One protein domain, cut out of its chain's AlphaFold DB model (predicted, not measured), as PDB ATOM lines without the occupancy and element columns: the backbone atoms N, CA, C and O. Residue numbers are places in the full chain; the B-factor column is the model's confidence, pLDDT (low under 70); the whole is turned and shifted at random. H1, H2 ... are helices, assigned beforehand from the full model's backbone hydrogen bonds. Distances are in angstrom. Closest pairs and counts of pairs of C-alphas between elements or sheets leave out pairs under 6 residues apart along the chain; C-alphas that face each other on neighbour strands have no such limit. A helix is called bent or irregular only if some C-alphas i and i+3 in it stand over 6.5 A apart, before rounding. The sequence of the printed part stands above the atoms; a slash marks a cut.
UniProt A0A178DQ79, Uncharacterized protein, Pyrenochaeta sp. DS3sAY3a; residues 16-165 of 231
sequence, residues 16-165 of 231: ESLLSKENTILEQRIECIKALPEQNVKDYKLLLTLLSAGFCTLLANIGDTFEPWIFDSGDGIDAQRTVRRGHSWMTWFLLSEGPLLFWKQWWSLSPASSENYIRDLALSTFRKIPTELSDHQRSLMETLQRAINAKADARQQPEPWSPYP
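AT A GLANCE: This is residues 16 to 165 of the 231 residues of an uncharacterized protein of Pyrenochaeta sp. DS3sAY3a (UniProt A0A178DQ79). The longest helix, H9, lies side by side with H1, and H2 makes a V with this pair, meeting H9 at its residues 148 to 152. H5 sits in the middle and crosses H9, H4 packs on residues 48 to 53 of H2, and H6, H7 and H8 make an arc from the end of H5 back toward the beginning of H9; residues 60 to 66 stick out. The 150 printed residues include nine named helices, H1 to H9 in chain order, and no named strand: all helix. The whole is compact, with a radius of gyration of the C-alphas of 16.0 A and spans of 46 by 44 by 31 A.

IN THESE COORDINATES: H9, residues 131 to 152, is 31.3 A long, from C-alpha 131 at (4.453, -6.226, -107.804) to C-alpha 152 at (-26.688, -4.831, -110.273). H1, residues 16 to 35, is 29.0 A long and begins at C-alpha 16, (2.094, -18.595, -104.271). H2, residues 38 to 53, is 23.4 A long. The shorter helices are H3, residues 59 to 62, H4, residues 76 to 85, H5, residues 89 to 97, H6, residues 100 to 108, H7, residues 111 to 114, and H8, residues 117 to 126. H4 is only just irregular: C-alphas 77 and 80 are 6.9 A apart.

HOW THE PARTS SIT: H9 is the hub, touching H1, H2 and H5. H1 and H9 run the same way at a shallow tilt of 10 degrees; their closest C-alphas, of Ile 30 and Leu 144, are 6.4 A apart. H2 touches H9 with residues 38 to 45 alone, at a steep tilt of 46 degrees, opposite ways, with C-alphas of Lys 42 and Ala 152 closest at 5.2 A. H5 touches H9 about perpendicular, at 77 degrees, with C-alphas of Trp 89 and Arg 138 closest at 5.0 A. H4 touches H2 at a shallow tilt of 19 degrees, opposite ways; the closest C-alphas, of Ser 52 and Gln 80, are 5.5 A apart. H4 and H5 touch only at the corner, with C-alphas of Val 83 and Thr 91 closest at 5.2 A. H6 touches H8, with C-alphas of Gln 105 and Tyr 117 closest at 5.9 A; H6 and H7 touch only at the corner, with C-alphas of Gln 105 and Ser 114 closest at 4.6 A. H3 touches no helix. Every O i to N i+4 pair is within hydrogen-bond range in H1, H2, H5, H6, H8 and H9, and 4 of 6 in H4; H3 and H7 are too short for such a pair.

THE WHOLE: The two C-alphas farthest apart, of Thr 65 and Arg 155, are 46.7 A apart. The printed part has no cut. The link from H3 to H4 is long. Residues 53 to 79, 115 and 154 to 165 have pLDDT under 70.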
ATOM      1  N   GLU A  16       3.173 -17.679-103.867       94.69
ATOM      2  CA  GLU A  16       2.094 -18.595-104.271       94.69
ATOM      3  C   GLU A  16       1.009 -18.719-103.185       94.69
ATOM      4  O   GLU A  16      -0.183 -18.646-103.486       94.69
ATOM      5  N   SER A  17       1.407 -18.805-101.911       95.62
ATOM      6  CA  SER A  17       0.470 -18.808-100.780       95.62
ATOM      7  C   SER A  17      -0.345 -17.510-100.678       95.62
ATOM      8  O   SER A  17      -1.554 -17.566-100.444       95.62
ATOM      9  N   LEU A  18       0.280 -16.345-100.888       95.31
ATOM     10  CA  LEU A  18      -0.421 -15.055-100.890       95.31
ATOM     11  C   LEU A  18      -1.417 -14.959-102.051       95.31
ATOM     12  O   LEU A  18      -2.561 -14.577-101.832       95.31
ATOM     13  N   LEU A  19      -1.016 -15.363-103.258       96.06
ATOM     14  CA  LEU A  19      -1.892 -15.369-104.435       96.06
ATOM     15  C   LEU A  19      -3.101 -16.297-104.235       96.06
ATOM     16  O   LEU A  19      -4.234 -15.918-104.527       96.06
ATOM     17  N   SER A  20      -2.874 -17.491-103.681       96.00
ATOM     18  CA  SER A  20      -3.944 -18.441-103.363       96.00
ATOM     19  C   SER A  20      -4.922 -17.878-102.332       96.00
ATOM     20  O   SER A  20      -6.132 -18.001-102.517       96.00
ATOM     21  N   LYS A  21      -4.418 -17.199-101.293       96.06
ATOM     22  CA  LYS A  21      -5.262 -16.521-100.303       96.06
ATOM     23  C   LYS A  21      -6.160 -15.464-100.953       96.06
ATOM     24  O   LYS A  21      -7.346 -15.409-100.637       96.06
ATOM     25  N   GLU A  22      -5.621 -14.643-101.853       96.06
ATOM     26  CA  GLU A  22      -6.408 -13.624-102.560       96.06
ATOM     27  C   GLU A  22      -7.505 -14.240-103.443       96.06
ATOM     28  O   GLU A  22      -8.617 -13.713-103.493       96.06
ATOM     29  N   ASN A  23      -7.245 -15.393-104.068       96.44
ATOM     30  CA  ASN A  23      -8.266 -16.124-104.826       96.44
ATOM     31  C   ASN A  23      -9.422 -16.584-103.930       96.44
ATOM     32  O   ASN A  23     -10.581 -16.342-104.259       96.44
ATOM     33  N   THR A  24      -9.124 -17.168-102.765       96.19
ATOM     34  CA  THR A  24     -10.161 -17.568-101.802       96.19
ATOM     35  C   THR A  24     -10.984 -16.369-101.325       96.19
ATOM     36  O   THR A  24     -12.206 -16.459-101.211       96.19
ATOM     37  N   ILE A  25     -10.342 -15.222-101.083       94.56
ATOM     38  CA  ILE A  25     -11.045 -13.984-100.716       94.56
ATOM     39  C   ILE A  25     -11.981 -13.537-101.846       94.56
ATOM     40  O   ILE A  25     -13.121 -13.151-101.576       94.56
ATOM     41  N   LEU A  26     -11.531 -13.586-103.104       94.38
ATOM     42  CA  LEU A  26     -12.375 -13.250-104.252       94.38
ATOM     43  C   LEU A  26     -13.604 -14.162-104.323       94.38
ATOM     44  O   LEU A  26     -14.716 -13.656-104.464       94.38
ATOM     45  N   GLU A  27     -13.417 -15.477-104.213       95.12
ATOM     46  CA  GLU A  27     -14.509 -16.458-104.254       95.12
ATOM     47  C   GLU A  27     -15.560 -16.156-103.179       95.12
ATOM     48  O   GLU A  27     -16.741 -16.011-103.489       95.12
ATOM     49  N   GLN A  28     -15.125 -15.940-101.936       95.12
ATOM     50  CA  GLN A  28     -16.015 -15.581-100.828       95.12
ATOM     51  C   GLN A  28     -16.768 -14.267-101.080       95.12
ATOM     52  O   GLN A  28     -17.968 -14.173-100.813       95.12
ATOM     53  N   ARG A  29     -16.085 -13.246-101.618       93.88
ATOM     54  CA  ARG A  29     -16.715 -11.966-101.976       93.88
ATOM     55  C   ARG A  29     -17.766 -12.155-103.067       93.88
ATOM     56  O   ARG A  29     -18.856 -11.603-102.946       93.88
ATOM     57  N   ILE A  30     -17.475 -12.943-104.101       94.25
ATOM     58  CA  ILE A  30     -18.423 -13.233-105.184       94.25
ATOM     59  C   ILE A  30     -19.654 -13.967-104.647       94.25
ATOM     60  O   ILE A  30     -20.774 -13.582-104.987       94.25
ATOM     61  N   GLU A  31     -19.479 -14.974-103.791       93.19
ATOM     62  CA  GLU A  31     -20.606 -15.688-103.181       93.19
ATOM     63  C   GLU A  31     -21.468 -14.763-102.312       93.19
ATOM     64  O   GLU A  31     -22.696 -14.787-102.411       93.19
ATOM     65  N   CYS A  32     -20.845 -13.855-101.557       93.25
ATOM     66  CA  CYS A  32     -21.566 -12.820-100.819       93.25
ATOM     67  C   CYS A  32     -22.387 -11.914-101.759       93.25
ATOM     68  O   CYS A  32     -23.589 -11.745-101.557       93.25
ATOM     69  N   ILE A  33     -21.785 -11.391-102.837       92.56
ATOM     70  CA  ILE A  33     -22.488 -10.555-103.829       92.56
ATOM     71  C   ILE A  33     -23.669 -11.298-104.467       92.56
ATOM     72  O   ILE A  33     -24.730 -10.707-104.675       92.56
ATOM     73  N   LYS A  34     -23.521 -12.593-104.765       91.75
ATOM     74  CA  LYS A  34     -24.611 -13.411-105.321       91.75
ATOM     75  C   LYS A  34     -25.776 -13.555-104.343       91.75
ATOM     76  O   LYS A  34     -26.926 -13.482-104.792       91.75
ATOM     77  N   ALA A  35     -25.473 -13.747-103.059       92.50
ATOM     78  CA  ALA A  35     -26.446 -13.934-101.985       92.50
ATOM     79  C   ALA A  35     -27.170 -12.638-101.579       92.50
ATOM     80  O   ALA A  35     -28.290 -12.696-101.072       92.50
ATOM     81  N   LEU A  36     -26.562 -11.469-101.808       91.56
ATOM     82  CA  LEU A  36     -27.175 -10.187-101.472       91.56
ATOM     83  C   LEU A  36     -28.432  -9.892-102.319       91.56
ATOM     84  O   LEU A  36     -28.475 -10.207-103.519       91.56
ATOM     85  N   PRO A  37     -29.444  -9.220-101.730       89.56
ATOM     86  CA  PRO A  37     -30.545  -8.637-102.486       89.56
ATOM     87  C   PRO A  37     -30.032  -7.682-103.567       89.56
ATOM     88  O   PRO A  37     -29.053  -6.966-103.359       89.56
ATOM     89  N   GLU A  38     -30.728  -7.624-104.704       87.12
ATOM     90  CA  GLU A  38     -30.335  -6.782-105.844       87.12
ATOM     91  C   GLU A  38     -30.123  -5.318-105.428       87.12
ATOM     92  O   GLU A  38     -29.106  -4.725-105.775       87.12
ATOM     93  N   GLN A  39     -31.028  -4.756-104.618       83.25
ATOM     94  CA  GLN A  39     -30.911  -3.377-104.138       83.25
ATOM     95  C   GLN A  39     -29.638  -3.143-103.311       83.25
ATOM     96  O   GLN A  39     -28.965  -2.140-103.508       83.25
ATOM     97  N   ASN A  40     -29.235  -4.092-102.467       85.50
ATOM     98  CA  ASN A  40     -28.024  -3.941-101.660       85.50
ATOM     99  C   ASN A  40     -26.763  -3.913-102.537       85.50
ATOM    100  O   ASN A  40     -25.821  -3.181-102.245       85.50
ATOM    101  N   VAL A  41     -26.736  -4.684-103.630       87.44
ATOM    102  CA  VAL A  41     -25.613  -4.670-104.584       87.44
ATOM    103  C   VAL A  41     -25.559  -3.343-105.346       87.44
ATOM    104  O   VAL A  41     -24.478  -2.809-105.600       87.44
ATOM    105  N   LYS A  42     -26.723  -2.773-105.660       82.12
ATOM    106  CA  LYS A  42     -26.860  -1.443-106.268       82.12
ATOM    107  C   LYS A  42     -26.353  -0.341-105.338       82.12
ATOM    108  O   LYS A  42     -25.531   0.478-105.749       82.12
ATOM    109  N   ASP A  43     -26.764  -0.378-104.075       81.81
ATOM    110  CA  ASP A  43     -26.314   0.564-103.048       81.81
ATOM    111  C   ASP A  43     -24.804   0.444-102.814       81.81
ATOM    112  O   ASP A  43     -24.101   1.447-102.699       81.81
ATOM    113  N   TYR A  44     -24.271  -0.779-102.836       83.75
ATOM    114  CA  TYR A  44     -22.836  -1.029-102.750       83.75
ATOM    115  C   TYR A  44     -22.056  -0.444-103.940       83.75
ATOM    116  O   TYR A  44     -21.026   0.208-103.754       83.75
ATOM    117  N   LYS A  45     -22.561  -0.606-105.170       84.00
ATOM    118  CA  LYS A  45     -21.978   0.000-106.381       84.00
ATOM    119  C   LYS A  45     -22.010   1.533-106.321       84.00
ATOM    120  O   LYS A  45     -21.034   2.187-106.707       84.00
ATOM    121  N   LEU A  46     -23.097   2.110-105.803       79.94
ATOM    122  CA  LEU A  46     -23.208   3.550-105.560       79.94
ATOM    123  C   LEU A  46     -22.194   4.015-104.509       79.94
ATOM    124  O   LEU A  46     -21.489   4.993-104.748       79.94
ATOM    125  N   LEU A  47     -22.062   3.294-103.393       80.00
ATOM    126  CA  LEU A  47     -21.068   3.589-102.364       80.00
ATOM    127  C   LEU A  47     -19.660   3.624-102.965       80.00
ATOM    128  O   LEU A  47     -18.971   4.627-102.819       80.00
ATOM    129  N   LEU A  48     -19.245   2.594-103.708       77.88
ATOM    130  CA  LEU A  48     -17.929   2.580-104.363       77.88
ATOM    131  C   LEU A  48     -17.738   3.745-105.338       77.88
ATOM    132  O   LEU A  48     -16.657   4.329-105.410       77.88
ATOM    133  N   THR A  49     -18.797   4.120-106.056       77.12
ATOM    134  CA  THR A  49     -18.792   5.284-106.947       77.12
ATOM    135  C   THR A  49     -18.553   6.579-106.172       77.12
ATOM    136  O   THR A  49     -17.686   7.362-106.560       77.12
ATOM    137  N   LEU A  50     -19.258   6.788-105.060       75.81
ATOM    138  CA  LEU A  50     -19.102   7.971-104.213       75.81
ATOM    139  C   LEU A  50     -17.725   8.011-103.545       75.81
ATOM    140  O   LEU A  50     -17.062   9.044-103.578       75.81
ATOM    141  N   LEU A  51     -17.254   6.880-103.016       75.69
ATOM    142  CA  LEU A  51     -15.930   6.785-102.406       75.69
ATOM    143  C   LEU A  51     -14.828   7.092-103.428       75.69
ATOM    144  O   LEU A  51     -13.905   7.832-103.104       75.69
ATOM    145  N   SER A  52     -14.959   6.622-104.678       73.38
ATOM    146  CA  SER A  52     -13.995   6.925-105.750       73.38
ATOM    147  C   SER A  52     -13.829   8.429-106.009       73.38
ATOM    148  O   SER A  52     -12.742   8.864-106.383       73.38
ATOM    149  N   ALA A  53     -14.871   9.236-105.773       69.12
ATOM    150  CA  ALA A  53     -14.818  10.683-105.973       69.12
ATOM    151  C   ALA A  53     -13.903  11.389-104.957       69.12
ATOM    152  O   ALA A  53     -13.390  12.468-105.246       69.12
ATOM    153  N   GLY A  54     -13.651  10.765-103.799       66.31
ATOM    154  CA  GLY A  54     -12.692  11.257-102.809       66.31
ATOM    155  C   GLY A  54     -11.232  11.179-103.271       66.31
ATOM    156  O   GLY A  54     -10.370  11.831-102.688       66.31
ATOM    157  N   PHE A  55     -10.946  10.426-104.336       64.81
ATOM    158  CA  PHE A  55      -9.602  10.231-104.875       64.81
ATOM    159  C   PHE A  55      -9.422  11.109-106.118       64.81
ATOM    160  O   PHE A  55      -9.593  10.675-107.255       64.81
ATOM    161  N   CYS A  56      -9.132  12.392-105.907       55.59
ATOM    162  CA  CYS A  56      -8.735  13.312-106.976       55.59
ATOM    163  C   CYS A  56      -7.225  13.185-107.228       55.59
ATOM    164  O   CYS A  56      -6.416  13.696-106.464       55.59
ATOM    165  N   THR A  57      -6.848  12.520-108.317       52.59
ATOM    166  CA  THR A  57      -5.459  12.167-108.689       52.59
ATOM    167  C   THR A  57      -4.758  13.203-109.574       52.59
ATOM    168  O   THR A  57      -3.652  12.966-110.058       52.59
ATOM    169  N   LEU A  58      -5.388  14.351-109.832       51.25
ATOM    170  CA  LEU A  58      -4.800  15.405-110.658       51.25
ATOM    171  C   LEU A  58      -3.558  15.998-109.982       51.25
ATOM    172  O   LEU A  58      -3.654  16.495-108.863       51.25
ATOM    173  N   LEU A  59      -2.429  16.043-110.697       51.06
ATOM    174  CA  LEU A  59      -1.180  16.684-110.246       51.06
ATOM    175  C   LEU A  59      -1.404  18.110-109.712       51.06
ATOM    176  O   LEU A  59      -0.863  18.473-108.672       51.06
ATOM    177  N   ALA A  60      -2.285  18.882-110.355       49.00
ATOM    178  CA  ALA A  60      -2.653  20.233-109.922       49.00
ATOM    179  C   ALA A  60      -3.339  20.293-108.538       49.00
ATOM    180  O   ALA A  60      -3.340  21.341-107.899       49.00
ATOM    181  N   ASN A  61      -3.939  19.189-108.080       45.19
ATOM    182  CA  ASN A  61      -4.571  19.068-106.762       45.19
ATOM    183  C   ASN A  61      -3.623  18.509-105.699       45.19
ATOM    184  O   ASN A  61      -3.881  18.672-104.507       45.19
ATOM    185  N   ILE A  62      -2.561  17.845-106.146       50.06
ATOM    186  CA  ILE A  62      -1.530  17.260-105.307       50.06
ATOM    187  C   ILE A  62      -0.567  18.380-104.874       50.06
ATOM    188  O   ILE A  62      -0.339  18.533-103.685       50.06
ATOM    189  N   GLY A  63      -0.131  19.255-105.786       53.03
ATOM    190  CA  GLY A  63       0.867  20.295-105.498       53.03
ATOM    191  C   GLY A  63       2.300  19.746-105.505       53.03
ATOM    192  O   GLY A  63       2.509  18.536-105.561       53.03
ATOM    193  N   ASP A  64       3.295  20.632-105.455       56.03
ATOM    194  CA  ASP A  64       4.695  20.294-105.782       56.03
ATOM    195  C   ASP A  64       5.410  19.430-104.726       56.03
ATOM    196  O   ASP A  64       6.508  18.925-104.954       56.03
ATOM    197  N   THR A  65       4.805  19.253-103.551       57.09
ATOM    198  CA  THR A  65       5.424  18.608-102.385       57.09
ATOM    199  C   THR A  65       5.168  17.109-102.268       57.09
ATOM    200  O   THR A  65       5.642  16.502-101.308       57.09
ATOM    201  N   PHE A  66       4.409  16.490-103.174       57.28
ATOM    202  CA  PHE A  66       3.964  15.111-102.963       57.28
ATOM    203  C   PHE A  66       4.330  14.172-104.101       57.28
ATOM    204  O   PHE A  66       4.376  14.533-105.276       57.28
ATOM    205  N   GLU A  67       4.553  12.922-103.710       57.69
ATOM    206  CA  GLU A  67       4.868  11.854-104.640       57.69
ATOM    207  C   GLU A  67       3.687  11.570-105.584       57.69
ATOM    208  O   GLU A  67       2.532  11.540-105.136       57.69
ATOM    209  N   PRO A  68       3.958  11.330-106.881       58.97
ATOM    210  CA  PRO A  68       2.936  10.946-107.842       58.97
ATOM    211  C   PRO A  68       2.149   9.721-107.380       58.97
ATOM    212  O   PRO A  68       2.674   8.833-106.711       58.97
ATOM    213  N   TRP A  69       0.883   9.648-107.776       66.56
ATOM    214  CA  TRP A  69       0.033   8.490-107.519       66.56
ATOM    215  C   TRP A  69       0.630   7.245-108.201       66.56
ATOM    216  O   TRP A  69       0.602   7.137-109.423       66.56
ATOM    217  N   ILE A  70       1.214   6.329-107.419       68.12
ATOM    218  CA  ILE A  70       2.005   5.191-107.938       68.12
ATOM    219  C   ILE A  70       1.189   3.929-108.232       68.12
ATOM    220  O   ILE A  70       1.738   2.942-108.716       68.12
ATOM    221  N   PHE A  71      -0.097   3.919-107.881       65.62
ATOM    222  CA  PHE A  71      -0.912   2.703-107.946       65.62
ATOM    223  C   PHE A  71      -1.312   2.352-109.383       65.62
ATOM    224  O   PHE A  71      -1.417   1.168-109.710       65.62
ATOM    225  N   ASP A  72      -1.478   3.378-110.227       59.94
ATOM    226  CA  ASP A  72      -1.932   3.259-111.610       59.94
ATOM    227  C   ASP A  72      -1.165   4.235-112.506       59.94
ATOM    228  O   ASP A  72      -0.906   5.386-112.148       59.94
ATOM    229  N   SER A  73      -0.785   3.760-113.684       53.75
ATOM    230  CA  SER A  73       0.018   4.485-114.660       53.75
ATOM    231  C   SER A  73      -0.754   5.649-115.286       53.75
ATOM    232  O   SER A  73      -1.386   5.495-116.320       53.75
ATOM    233  N   GLY A  74      -0.659   6.837-114.688       50.72
ATOM    234  CA  GLY A  74      -0.778   8.113-115.408       50.72
ATOM    235  C   GLY A  74      -2.163   8.532-115.919       50.72
ATOM    236  O   GLY A  74      -2.247   9.562-116.580       50.72
ATOM    237  N   ASP A  75      -3.245   7.824-115.587       50.69
ATOM    238  CA  ASP A  75      -4.581   8.075-116.161       50.69
ATOM    239  C   ASP A  75      -5.235   9.419-115.765       50.69
ATOM    240  O   ASP A  75      -6.343   9.730-116.200       50.69
ATOM    241  N   GLY A  76      -4.579  10.258-114.955       53.66
ATOM    242  CA  GLY A  76      -5.034  11.624-114.673       53.66
ATOM    243  C   GLY A  76      -6.497  11.683-114.208       53.66
ATOM    244  O   GLY A  76      -6.854  11.057-113.211       53.66
ATOM    245  N   ILE A  77      -7.343  12.422-114.942       43.47
ATOM    246  CA  ILE A  77      -8.795  12.584-114.696       43.47
ATOM    247  C   ILE A  77      -9.539  11.234-114.688       43.47
ATOM    248  O   ILE A  77     -10.540  11.079-113.985       43.47
ATOM    249  N   ASP A  78      -9.049  10.239-115.432       56.91
ATOM    250  CA  ASP A  78      -9.683   8.926-115.558       56.91
ATOM    251  C   ASP A  78      -9.347   7.965-114.410       56.91
ATOM    252  O   ASP A  78      -9.980   6.912-114.305       56.91
ATOM    253  N   ALA A  79      -8.469   8.332-113.469       66.12
ATOM    254  CA  ALA A  79      -8.140   7.459-112.337       66.12
ATOM    255  C   ALA A  79      -9.361   7.139-111.450       66.12
ATOM    256  O   ALA A  79      -9.498   6.048-110.907       66.12
ATOM    257  N   GLN A  80     -10.331   8.052-111.342       71.38
ATOM    258  CA  GLN A  80     -11.585   7.731-110.647       71.38
ATOM    259  C   GLN A  80     -12.394   6.673-111.404       71.38
ATOM    260  O   GLN A  80     -13.049   5.823-110.799       71.38
ATOM    261  N   ARG A  81     -12.365   6.701-112.744       73.94
ATOM    262  CA  ARG A  81     -13.042   5.699-113.575       73.94
ATOM    263  C   ARG A  81     -12.354   4.344-113.468       73.94
ATOM    264  O   ARG A  81     -13.064   3.341-113.420       73.94
ATOM    265  N   THR A  82     -11.027   4.299-113.394       78.50
ATOM    266  CA  THR A  82     -10.278   3.044-113.223       78.50
ATOM    267  C   THR A  82     -10.570   2.424-111.858       78.50
ATOM    268  O   THR A  82     -10.861   1.228-111.797       78.50
ATOM    269  N   VAL A  83     -10.664   3.234-110.793       79.88
ATOM    270  CA  VAL A  83     -11.137   2.783-109.470       79.88
ATOM    271  C   VAL A  83     -12.544   2.189-109.551       79.88
ATOM    272  O   VAL A  83     -12.783   1.073-109.086       79.88
ATOM    273  N   ARG A  84     -13.488   2.881-110.198       79.75
ATOM    274  CA  ARG A  84     -14.865   2.377-110.341       79.75
ATOM    275  C   ARG A  84     -14.955   1.094-111.155       79.75
ATOM    276  O   ARG A  84     -15.800   0.254-110.864       79.75
ATOM    277  N   ARG A  85     -14.105   0.923-112.165       82.81
ATOM    278  CA  ARG A  85     -14.084  -0.279-113.010       82.81
ATOM    279  C   ARG A  85     -13.327  -1.451-112.382       82.81
ATOM    280  O   ARG A  85     -13.423  -2.557-112.895       82.81
ATOM    281  N   GLY A  86     -12.622  -1.229-111.272       85.19
ATOM    282  CA  GLY A  86     -11.771  -2.247-110.654       85.19
ATOM    283  C   GLY A  86     -10.432  -2.439-111.359       85.19
ATOM    284  O   GLY A  86      -9.732  -3.394-111.059       85.19
ATOM    285  N   HIS A  87     -10.069  -1.530-112.267       85.62
ATOM    286  CA  HIS A  87      -8.787  -1.548-112.976       85.62
ATOM    287  C   HIS A  87      -7.666  -0.929-112.129       85.62
ATOM    288  O   HIS A  87      -6.502  -0.981-112.506       85.62
ATOM    289  N   SER A  88      -8.011  -0.313-110.997       84.94
ATOM    290  CA  SER A  88      -7.048   0.267-110.072       84.94
ATOM    291  C   SER A  88      -6.738  -0.687-108.928       84.94
ATOM    292  O   SER A  88      -7.650  -1.285-108.348       84.94
ATOM    293  N   TRP A  89      -5.470  -0.753-108.513       87.62
ATOM    294  CA  TRP A  89      -5.130  -1.439-107.258       87.62
ATOM    295  C   TRP A  89      -5.810  -0.778-106.043       87.62
ATOM    296  O   TRP A  89      -6.162  -1.453-105.074       87.62
ATOM    297  N   MET A  90      -6.089   0.529-106.114       84.69
ATOM    298  CA  MET A  90      -6.820   1.254-105.072       84.69
ATOM    299  C   MET A  90      -8.210   0.655-104.833       84.69
ATOM    300  O   MET A  90      -8.669   0.624-103.696       84.69
ATOM    301  N   THR A  91      -8.871   0.110-105.861       87.00
ATOM    302  CA  THR A  91     -10.151  -0.586-105.671       87.00
ATOM    303  C   THR A  91      -9.996  -1.758-104.711       87.00
ATOM    304  O   THR A  91     -10.811  -1.912-103.804       87.00
ATOM    305  N   TRP A  92      -8.932  -2.553-104.859       89.25
ATOM    306  CA  TRP A  92      -8.659  -3.665-103.949       89.25
ATOM    307  C   TRP A  92      -8.408  -3.158-102.528       89.25
ATOM    308  O   TRP A  92      -9.015  -3.657-101.582       89.25
ATOM    309  N   PHE A  93      -7.565  -2.133-102.387       89.50
ATOM    310  CA  PHE A  93      -7.215  -1.548-101.094       89.50
ATOM    311  C   PHE A  93      -8.448  -1.052-100.330       89.50
ATOM    312  O   PHE A  93      -8.655  -1.438 -99.181       89.50
ATOM    313  N   LEU A  94      -9.314  -0.267-100.979       85.94
ATOM    314  CA  LEU A  94     -10.527   0.265-100.349       85.94
ATOM    315  C   LEU A  94     -11.481  -0.839 -99.897       85.94
ATOM    316  O   LEU A  94     -12.119  -0.718 -98.853       85.94
ATOM    317  N   LEU A  95     -11.566  -1.926-100.663       85.31
ATOM    318  CA  LEU A  95     -12.397  -3.073-100.314       85.31
ATOM    319  C   LEU A  95     -11.821  -3.915 -99.181       85.31
ATOM    320  O   LEU A  95     -12.579  -4.503 -98.413       85.31
ATOM    321  N   SER A  96     -10.499  -3.996 -99.088       88.06
ATOM    322  CA  SER A  96      -9.814  -4.757 -98.047       88.06
ATOM    323  C   SER A  96      -9.780  -4.016 -96.710       88.06
ATOM    324  O   SER A  96      -9.993  -4.643 -95.677       88.06
ATOM    325  N   GLU A  97      -9.587  -2.697 -96.722       88.00
ATOM    326  CA  GLU A  97      -9.646  -1.860 -95.514       88.00
ATOM    327  C   GLU A  97     -11.088  -1.578 -95.065       88.00
ATOM    328  O   GLU A  97     -11.379  -1.456 -93.872       88.00
ATOM    329  N   GLY A  98     -12.011  -1.485 -96.024       84.19
ATOM    330  CA  GLY A  98     -13.425  -1.241 -95.778       84.19
ATOM    331  C   GLY A  98     -13.765   0.216 -95.420       84.19
ATOM    332  O   GLY A  98     -12.908   1.102 -95.386       84.19
ATOM    333  N   PRO A  99     -15.049   0.501 -95.134       77.31
ATOM    334  CA  PRO A  99     -15.548   1.866 -94.952       77.31
ATOM    335  C   PRO A  99     -15.026   2.556 -93.680       77.31
ATOM    336  O   PRO A  99     -15.038   3.782 -93.596       77.31
ATOM    337  N   LEU A 100     -14.530   1.797 -92.696       82.81
ATOM    338  CA  LEU A 100     -13.979   2.352 -91.452       82.81
ATOM    339  C   LEU A 100     -12.779   3.266 -91.691       82.81
ATOM    340  O   LEU A 100     -12.531   4.177 -90.908       82.81
ATOM    341  N   LEU A 101     -12.040   3.043 -92.772       85.00
ATOM    342  CA  LEU A 101     -10.920   3.876 -93.185       85.00
ATOM    343  C   LEU A 101     -11.353   5.334 -93.437       85.00
ATOM    344  O   LEU A 101     -10.682   6.272 -93.005       85.00
ATOM    345  N   PHE A 102     -12.530   5.516 -94.030       81.31
ATOM    346  CA  PHE A 102     -13.137   6.823 -94.233       81.31
ATOM    347  C   PHE A 102     -13.611   7.444 -92.923       81.31
ATOM    348  O   PHE A 102     -13.351   8.615 -92.685       81.31
ATOM    349  N   TRP A 103     -14.215   6.655 -92.032       79.06
ATOM    350  CA  TRP A 103     -14.598   7.121 -90.695       79.06
ATOM    351  C   TRP A 103     -13.392   7.573 -89.862       79.06
ATOM    352  O   TRP A 103     -13.445   8.592 -89.172       79.06
ATOM    353  N   LYS A 104     -12.275   6.843 -89.948       77.44
ATOM    354  CA  LYS A 104     -11.029   7.219 -89.277       77.44
ATOM    355  C   LYS A 104     -10.556   8.580 -89.757       77.44
ATOM    356  O   LYS A 104     -10.363   9.468 -88.932       77.44
ATOM    357  N   GLN A 105     -10.432   8.755 -91.070       80.44
ATOM    358  CA  GLN A 105      -9.959  10.015 -91.622       80.44
ATOM    359  C   GLN A 105     -10.966  11.160 -91.392       80.44
ATOM    360  O   GLN A 105     -10.561  12.242 -90.995       80.44
ATOM    361  N   TRP A 106     -12.269  10.940 -91.586       72.31
ATOM    362  CA  TRP A 106     -13.292  11.994 -91.507       72.31
ATOM    363  C   TRP A 106     -13.682  12.395 -90.087       72.31
ATOM    364  O   TRP A 106     -14.078  13.537 -89.879       72.31
ATOM    365  N   TRP A 107     -13.618  11.468 -89.133       72.00
ATOM    366  CA  TRP A 107     -14.316  11.640 -87.860       72.00
ATOM    367  C   TRP A 107     -13.494  11.290 -86.624       72.00
ATOM    368  O   TRP A 107     -13.690  11.880 -85.568       72.00
ATOM    369  N   SER A 108     -12.593  10.309 -86.721       75.44
ATOM    370  CA  SER A 108     -11.919   9.774 -85.526       75.44
ATOM    371  C   SER A 108     -10.545  10.389 -85.266       75.44
ATOM    372  O   SER A 108     -10.086  10.399 -84.126       75.44
ATOM    373  N   LEU A 109      -9.857  10.844 -86.314       72.12
ATOM    374  CA  LEU A 109      -8.508  11.397 -86.218       72.12
ATOM    375  C   LEU A 109      -8.547  12.914 -85.998       72.12
ATOM    376  O   LEU A 109      -9.439  13.608 -86.486       72.12
ATOM    377  N   SER A 110      -7.551  13.437 -85.279       76.69
ATOM    378  CA  SER A 110      -7.365  14.884 -85.130       76.69
ATOM    379  C   SER A 110      -7.077  15.535 -86.492       76.69
ATOM    380  O   SER A 110      -6.546  14.853 -87.368       76.69
ATOM    381  N   PRO A 111      -7.338  16.843 -86.685       74.00
ATOM    382  CA  PRO A 111      -7.088  17.524 -87.961       74.00
ATOM    383  C   PRO A 111      -5.675  17.319 -88.532       74.00
ATOM    384  O   PRO A 111      -5.513  17.149 -89.734       74.00
ATOM    385  N   ALA A 112      -4.655  17.275 -87.669       72.94
ATOM    386  CA  ALA A 112      -3.267  17.054 -88.078       72.94
ATOM    387  C   ALA A 112      -2.975  15.603 -88.506       72.94
ATOM    388  O   ALA A 112      -2.027  15.357 -89.242       72.94
ATOM    389  N   SER A 113      -3.751  14.629 -88.022       70.12
ATOM    390  CA  SER A 113      -3.573  13.200 -88.323       70.12
ATOM    391  C   SER A 113      -4.572  12.668 -89.350       70.12
ATOM    392  O   SER A 113      -4.356  11.594 -89.908       70.12
ATOM    393  N   SER A 114      -5.674  13.378 -89.584       73.31
ATOM    394  CA  SER A 114      -6.646  13.070 -90.630       73.31
ATOM    395  C   SER A 114      -6.206  13.572 -91.997       73.31
ATOM    396  O   SER A 114      -6.686  13.072 -93.012       73.31
ATOM    397  N   GLU A 115      -5.285  14.530 -92.063       69.62
ATOM    398  CA  GLU A 115      -4.799  15.019 -93.343       69.62
ATOM    399  C   GLU A 115      -4.121  13.875 -94.116       69.62
ATOM    400  O   GLU A 115      -3.074  13.368 -93.729       69.62
ATOM    401  N   ASN A 116      -4.740  13.446 -95.218       71.56
ATOM    402  CA  ASN A 116      -4.223  12.413 -96.123       71.56
ATOM    403  C   ASN A 116      -4.049  10.992 -95.540       71.56
ATOM    404  O   ASN A 116      -3.413  10.162 -96.193       71.56
ATOM    405  N   TYR A 117      -4.641  10.667 -94.384       80.88
ATOM    406  CA  TYR A 117      -4.518   9.349 -93.729       80.88
ATOM    407  C   TYR A 117      -4.661   8.157 -94.692       80.88
ATOM    408  O   TYR A 117      -3.830   7.251 -94.714       80.88
ATOM    409  N   ILE A 118      -5.709   8.166 -95.512       82.25
ATOM    410  CA  ILE A 118      -6.037   7.117 -96.476       82.25
ATOM    411  C   ILE A 118      -4.939   6.981 -97.525       82.25
ATOM    412  O   ILE A 118      -4.516   5.866 -97.831       82.25
ATOM    413  N   ARG A 119      -4.488   8.109 -98.084       79.06
ATOM    414  CA  ARG A 119      -3.420   8.140 -99.087       79.06
ATOM    415  C   ARG A 119      -2.148   7.553 -98.499       79.06
ATOM    416  O   ARG A 119      -1.541   6.679 -99.111       79.06
ATOM    417  N   ASP A 120      -1.748   8.040 -97.332       79.44
ATOM    418  CA  ASP A 120      -0.477   7.671 -96.720       79.44
ATOM    419  C   ASP A 120      -0.490   6.196 -96.309       79.44
ATOM    420  O   ASP A 120       0.480   5.471 -96.553       79.44
ATOM    421  N   LEU A 121      -1.625   5.714 -95.797       86.25
ATOM    422  CA  LEU A 121      -1.835   4.298 -95.538       86.25
ATOM    423  C   LEU A 121      -1.731   3.482 -96.831       86.25
ATOM    424  O   LEU A 121      -0.932   2.547 -96.876       86.25
ATOM    425  N   ALA A 122      -2.445   3.866 -97.893       84.69
ATOM    426  CA  ALA A 122      -2.400   3.179 -99.183       84.69
ATOM    427  C   ALA A 122      -0.973   3.109 -99.751       84.69
ATOM    428  O   ALA A 122      -0.522   2.032-100.142       84.69
ATOM    429  N   LEU A 123      -0.232   4.224 -99.741       81.56
ATOM    430  CA  LEU A 123       1.156   4.292-100.215       81.56
ATOM    431  C   LEU A 123       2.066   3.390 -99.383       81.56
ATOM    432  O   LEU A 123       2.862   2.621 -99.927       81.56
ATOM    433  N   SER A 124       1.938   3.459 -98.056       87.06
ATOM    434  CA  SER A 124       2.732   2.639 -97.142       87.06
ATOM    435  C   SER A 124       2.455   1.143 -97.313       87.06
ATOM    436  O   SER A 124       3.370   0.333 -97.154       87.06
ATOM    437  N   THR A 125       1.218   0.784 -97.654       90.12
ATOM    438  CA  THR A 125       0.786  -0.591 -97.899       90.12
ATOM    439  C   THR A 125       1.304  -1.079 -99.245       90.12
ATOM    440  O   THR A 125       1.975  -2.106 -99.296       90.12
ATOM    441  N   PHE A 126       1.098  -0.316-100.319       87.31
ATOM    442  CA  PHE A 126       1.515  -0.699-101.669       87.31
ATOM    443  C   PHE A 126       3.023  -0.903-101.789       87.31
ATOM    444  O   PHE A 126       3.468  -1.898-102.346       87.31
ATOM    445  N   ARG A 127       3.829  -0.026-101.176       87.12
ATOM    446  CA  ARG A 127       5.299  -0.142-101.192       87.12
ATOM    447  C   ARG A 127       5.834  -1.419-100.531       87.12
ATOM    448  O   ARG A 127       6.987  -1.775-100.753       87.12
ATOM    449  N   LYS A 128       5.037  -2.087 -99.692       90.25
ATOM    450  CA  LYS A 128       5.411  -3.342 -99.014       90.25
ATOM    451  C   LYS A 128       4.963  -4.584 -99.785       90.25
ATOM    452  O   LYS A 128       5.316  -5.694 -99.391       90.25
ATOM    453  N   ILE A 129       4.159  -4.411-100.830       89.44
ATOM    454  CA  ILE A 129       3.546  -5.503-101.577       89.44
ATOM    455  C   ILE A 129       4.424  -5.840-102.793       89.44
ATOM    456  O   ILE A 129       4.860  -4.930-103.498       89.44
ATOM    457  N   PRO A 130       4.701  -7.130-103.056       91.75
ATOM    458  CA  PRO A 130       5.346  -7.546-104.299       91.75
ATOM    459  C   PRO A 130       4.502  -7.145-105.510       91.75
ATOM    460  O   PRO A 130       3.287  -7.336-105.492       91.75
ATOM    461  N   THR A 131       5.137  -6.654-106.572       89.75
ATOM    462  CA  THR A 131       4.453  -6.226-107.804       89.75
ATOM    463  C   THR A 131       3.550  -7.319-108.376       89.75
ATOM    464  O   THR A 131       2.419  -7.057-108.760       89.75
ATOM    465  N   GLU A 132       4.000  -8.573-108.339       92.38
ATOM    466  CA  GLU A 132       3.222  -9.712-108.826       92.38
ATOM    467  C   GLU A 132       1.918  -9.910-108.034       92.38
ATOM    468  O   GLU A 132       0.902 -10.323-108.592       92.38
ATOM    469  N   LEU A 133       1.924  -9.600-106.732       93.31
ATOM    470  CA  LEU A 133       0.732  -9.686-105.893       93.31
ATOM    471  C   LEU A 133      -0.224  -8.519-106.156       93.31
ATOM    472  O   LEU A 133      -1.430  -8.745-106.222       93.31
ATOM    473  N   SER A 134       0.280  -7.293-106.324       91.50
ATOM    474  CA  SER A 134      -0.584  -6.141-106.613       91.50
ATOM    475  C   SER A 134      -1.235  -6.238-107.995       91.50
ATOM    476  O   SER A 134      -2.422  -5.928-108.128       91.50
ATOM    477  N   ASP A 135      -0.515  -6.739-109.001       91.00
ATOM    478  CA  ASP A 135      -1.067  -7.005-110.334       91.00
ATOM    479  C   ASP A 135      -2.146  -8.097-110.292       91.00
ATOM    480  O   ASP A 135      -3.215  -7.944-110.890       91.00
ATOM    481  N   HIS A 136      -1.913  -9.167-109.523       94.25
ATOM    482  CA  HIS A 136      -2.916 -10.211-109.305       94.25
ATOM    483  C   HIS A 136      -4.170  -9.655-108.627       94.25
ATOM    484  O   HIS A 136      -5.281  -9.846-109.117       94.25
ATOM    485  N   GLN A 137      -4.004  -8.889-107.546       93.94
ATOM    486  CA  GLN A 137      -5.103  -8.232-106.835       93.94
ATOM    487  C   GLN A 137      -5.937  -7.331-107.757       93.94
ATOM    488  O   GLN A 137      -7.167  -7.361-107.676       93.94
ATOM    489  N   ARG A 138      -5.295  -6.587-108.668       90.62
ATOM    490  CA  ARG A 138      -5.980  -5.776-109.688       90.62
ATOM    491  C   ARG A 138      -6.871  -6.651-110.581       90.62
ATOM    492  O   ARG A 138      -8.066  -6.392-110.673       90.62
ATOM    493  N   SER A 139      -6.338  -7.738-111.142       93.00
ATOM    494  CA  SER A 139      -7.109  -8.668-111.988       93.00
ATOM    495  C   SER A 139      -8.306  -9.303-111.256       93.00
ATOM    496  O   SER A 139      -9.403  -9.452-111.814       93.00
ATOM    497  N   LEU A 140      -8.142  -9.625-109.969       94.38
ATOM    498  CA  LEU A 140      -9.243 -10.126-109.143       94.38
ATOM    499  C   LEU A 140     -10.344  -9.073-108.955       94.38
ATOM    500  O   LEU A 140     -11.526  -9.422-108.962       94.38
ATOM    501  N   MET A 141      -9.998  -7.788-108.825       91.88
ATOM    502  CA  MET A 141     -10.992  -6.714-108.688       91.88
ATOM    503  C   MET A 141     -11.776  -6.455-109.963       91.88
ATOM    504  O   MET A 141     -12.979  -6.212-109.878       91.88
ATOM    505  N   GLU A 142     -11.162  -6.587-111.134       90.81
ATOM    506  CA  GLU A 142     -11.893  -6.561-112.406       90.81
ATOM    507  C   GLU A 142     -12.931  -7.688-112.467       90.81
ATOM    508  O   GLU A 142     -14.063  -7.509-112.923       90.81
ATOM    509  N   THR A 143     -12.571  -8.870-111.968       94.19
ATOM    510  CA  THR A 143     -13.477 -10.022-111.900       94.19
ATOM    511  C   THR A 143     -14.616  -9.790-110.910       94.19
ATOM    512  O   THR A 143     -15.780 -10.013-111.255       94.19
ATOM    513  N   LEU A 144     -14.318  -9.265-109.719       93.19
ATOM    514  CA  LEU A 144     -15.334  -8.897-108.735       93.19
ATOM    515  C   LEU A 144     -16.284  -7.821-109.279       93.19
ATOM    516  O   LEU A 144     -17.500  -7.960-109.150       93.19
ATOM    517  N   GLN A 145     -15.756  -6.784-109.937       90.19
ATOM    518  CA  GLN A 145     -16.588  -5.720-110.495       90.19
ATOM    519  C   GLN A 145     -17.475  -6.198-111.634       90.19
ATOM    520  O   GLN A 145     -18.624  -5.766-111.726       90.19
ATOM    521  N   ARG A 146     -17.014  -7.142-112.460       90.31
ATOM    522  CA  ARG A 146     -17.892  -7.806-113.433       90.31
ATOM    523  C   ARG A 146     -19.042  -8.544-112.749       90.31
ATOM    524  O   ARG A 146     -20.174  -8.416-113.207       90.31
ATOM    525  N   ALA A 147     -18.789  -9.250-111.645       92.06
ATOM    526  CA  ALA A 147     -19.839  -9.938-110.890       92.06
ATOM    527  C   ALA A 147     -20.849  -8.960-110.256       92.06
ATOM    528  O   ALA A 147     -22.058  -9.169-110.361       92.06
ATOM    529  N   ILE A 148     -20.365  -7.864-109.660       90.62
ATOM    530  CA  ILE A 148     -21.207  -6.796-109.099       90.62
ATOM    531  C   ILE A 148     -22.063  -6.160-110.191       90.62
ATOM    532  O   ILE A 148     -23.271  -6.030-110.014       90.62
ATOM    533  N   ASN A 149     -21.465  -5.812-111.332       87.25
ATOM    534  CA  ASN A 149     -22.189  -5.229-112.459       87.25
ATOM    535  C   ASN A 149     -23.239  -6.195-113.006       87.25
ATOM    536  O   ASN A 149     -24.389  -5.805-113.136       87.25
ATOM    537  N   ALA A 150     -22.896  -7.463-113.232       89.38
ATOM    538  CA  ALA A 150     -23.851  -8.458-113.716       89.38
ATOM    539  C   ALA A 150     -25.068  -8.611-112.786       89.38
ATOM    540  O   ALA A 150     -26.193  -8.767-113.258       89.38
ATOM    541  N   LYS A 151     -24.860  -8.533-111.466       89.19
ATOM    542  CA  LYS A 151     -25.936  -8.616-110.470       89.19
ATOM    543  C   LYS A 151     -26.727  -7.306-110.347       89.19
ATOM    544  O   LYS A 151     -27.948  -7.357-110.244       89.19
ATOM    545  N   ALA A 152     -26.059  -6.152-110.372       83.00
ATOM    546  CA  ALA A 152     -26.688  -4.831-110.273       83.00
ATOM    547  C   ALA A 152     -27.462  -4.438-111.545       83.00
ATOM    548  O   ALA A 152     -28.494  -3.773-111.453       83.00
ATOM    549  N   ASP A 153     -26.969  -4.862-112.712       72.69
ATOM    550  CA  ASP A 153     -27.476  -4.511-114.046       72.69
ATOM    551  C   ASP A 153     -28.409  -5.597-114.623       72.69
ATOM    552  O   ASP A 153     -28.809  -5.520-115.784       72.69
ATOM    553  N   ALA A 154     -28.819  -6.588-113.814       59.03
ATOM    554  CA  ALA A 154     -29.702  -7.693-114.217       59.03
ATOM    555  C   ALA A 154     -31.077  -7.240-114.769       59.03
ATOM    556  O   ALA A 154     -31.827  -8.049-115.316       59.03
ATOM    557  N   ARG A 155     -31.405  -5.943-114.676       51.47
ATOM    558  CA  ARG A 155     -32.559  -5.303-115.324       51.47
ATOM    559  C   ARG A 155     -32.132  -4.032-116.075       51.47
ATOM    560  O   ARG A 155     -32.257  -2.935-115.546       51.47
ATOM    561  N   GLN A 156     -31.612  -4.214-117.291       45.97
ATOM    562  CA  GLN A 156     -31.565  -3.262-118.420       45.97
ATOM    563  C   GLN A 156     -31.740  -1.762-118.084       45.97
ATOM    564  O   GLN A 156     -32.764  -1.158-118.402       45.97
ATOM    565  N   GLN A 157     -30.724  -1.126-117.508       46.81
ATOM    566  CA  GLN A 157     -30.585   0.332-117.568       46.81
ATOM    567  C   GLN A 157     -29.287   0.627-118.332       46.81
ATOM    568  O   GLN A 157     -28.218   0.241-117.865       46.81
ATOM    569  N   PRO A 158     -29.356   1.246-119.526       47.41
ATOM    570  CA  PRO A 158     -28.178   1.545-120.340       47.41
ATOM    571  C   PRO A 158     -27.334   2.697-119.774       47.41
ATOM    572  O   PRO A 158     -26.249   2.959-120.292       47.41
ATOM    573  N   GLU A 159     -27.793   3.384-118.722       47.84
ATOM    574  CA  GLU A 159     -26.974   4.396-118.066       47.84
ATOM    575  C   GLU A 159     -25.986   3.771-117.070       47.84
ATOM    576  O   GLU A 159     -26.380   3.003-116.187       47.84
ATOM    577  N   PRO A 160     -24.694   4.141-117.140       54.25
ATOM    578  CA  PRO A 160     -23.750   3.814-116.087       54.25
ATOM    579  C   PRO A 160     -24.210   4.514-114.811       54.25
ATOM    580  O   PRO A 160     -24.120   5.732-114.757       54.25
ATOM    581  N   TRP A 161     -24.703   3.745-113.830       57.34
ATOM    582  CA  TRP A 161     -25.012   4.134-112.443       57.34
ATOM    583  C   TRP A 161     -24.580   5.556-112.095       57.34
ATOM    584  O   TRP A 161     -23.507   5.793-111.536       57.34
ATOM    585  N   SER A 162     -25.414   6.513-112.494       60.72
ATOM    586  CA  SER A 162     -25.151   7.912-112.240       60.72
ATOM    587  C   SER A 162     -25.559   8.165-110.795       60.72
ATOM    588  O   SER A 162     -26.657   7.773-110.404       60.72
ATOM    589  N   PRO A 163     -24.731   8.812-109.964       62.97
ATOM    590  CA  PRO A 163     -25.177   9.245-108.644       62.97
ATOM    591  C   PRO A 163     -26.182  10.413-108.747       62.97
ATOM    592  O   PRO A 163     -26.803  10.798-107.759       62.97
ATOM    593  N   TYR A 164     -26.373  10.981-109.944       65.00
ATOM    594  CA  TYR A 164     -27.226  12.143-110.183       65.00
ATOM    595  C   TYR A 164     -28.703  11.951-109.790       65.00
ATOM    596  O   TYR A 164     -29.239  12.836-109.115       65.00
ATOM    597  N   PRO A 165     -29.382  10.829-110.111       64.38
ATOM    598  CA  PRO A 165     -30.755  10.594-109.668       64.38
ATOM    599  C   PRO A 165     -30.874  10.566-108.142       64.38
ATOM    600  O   PRO A 165     -31.838  11.104-107.602       64.38
TER     601      PRO A 165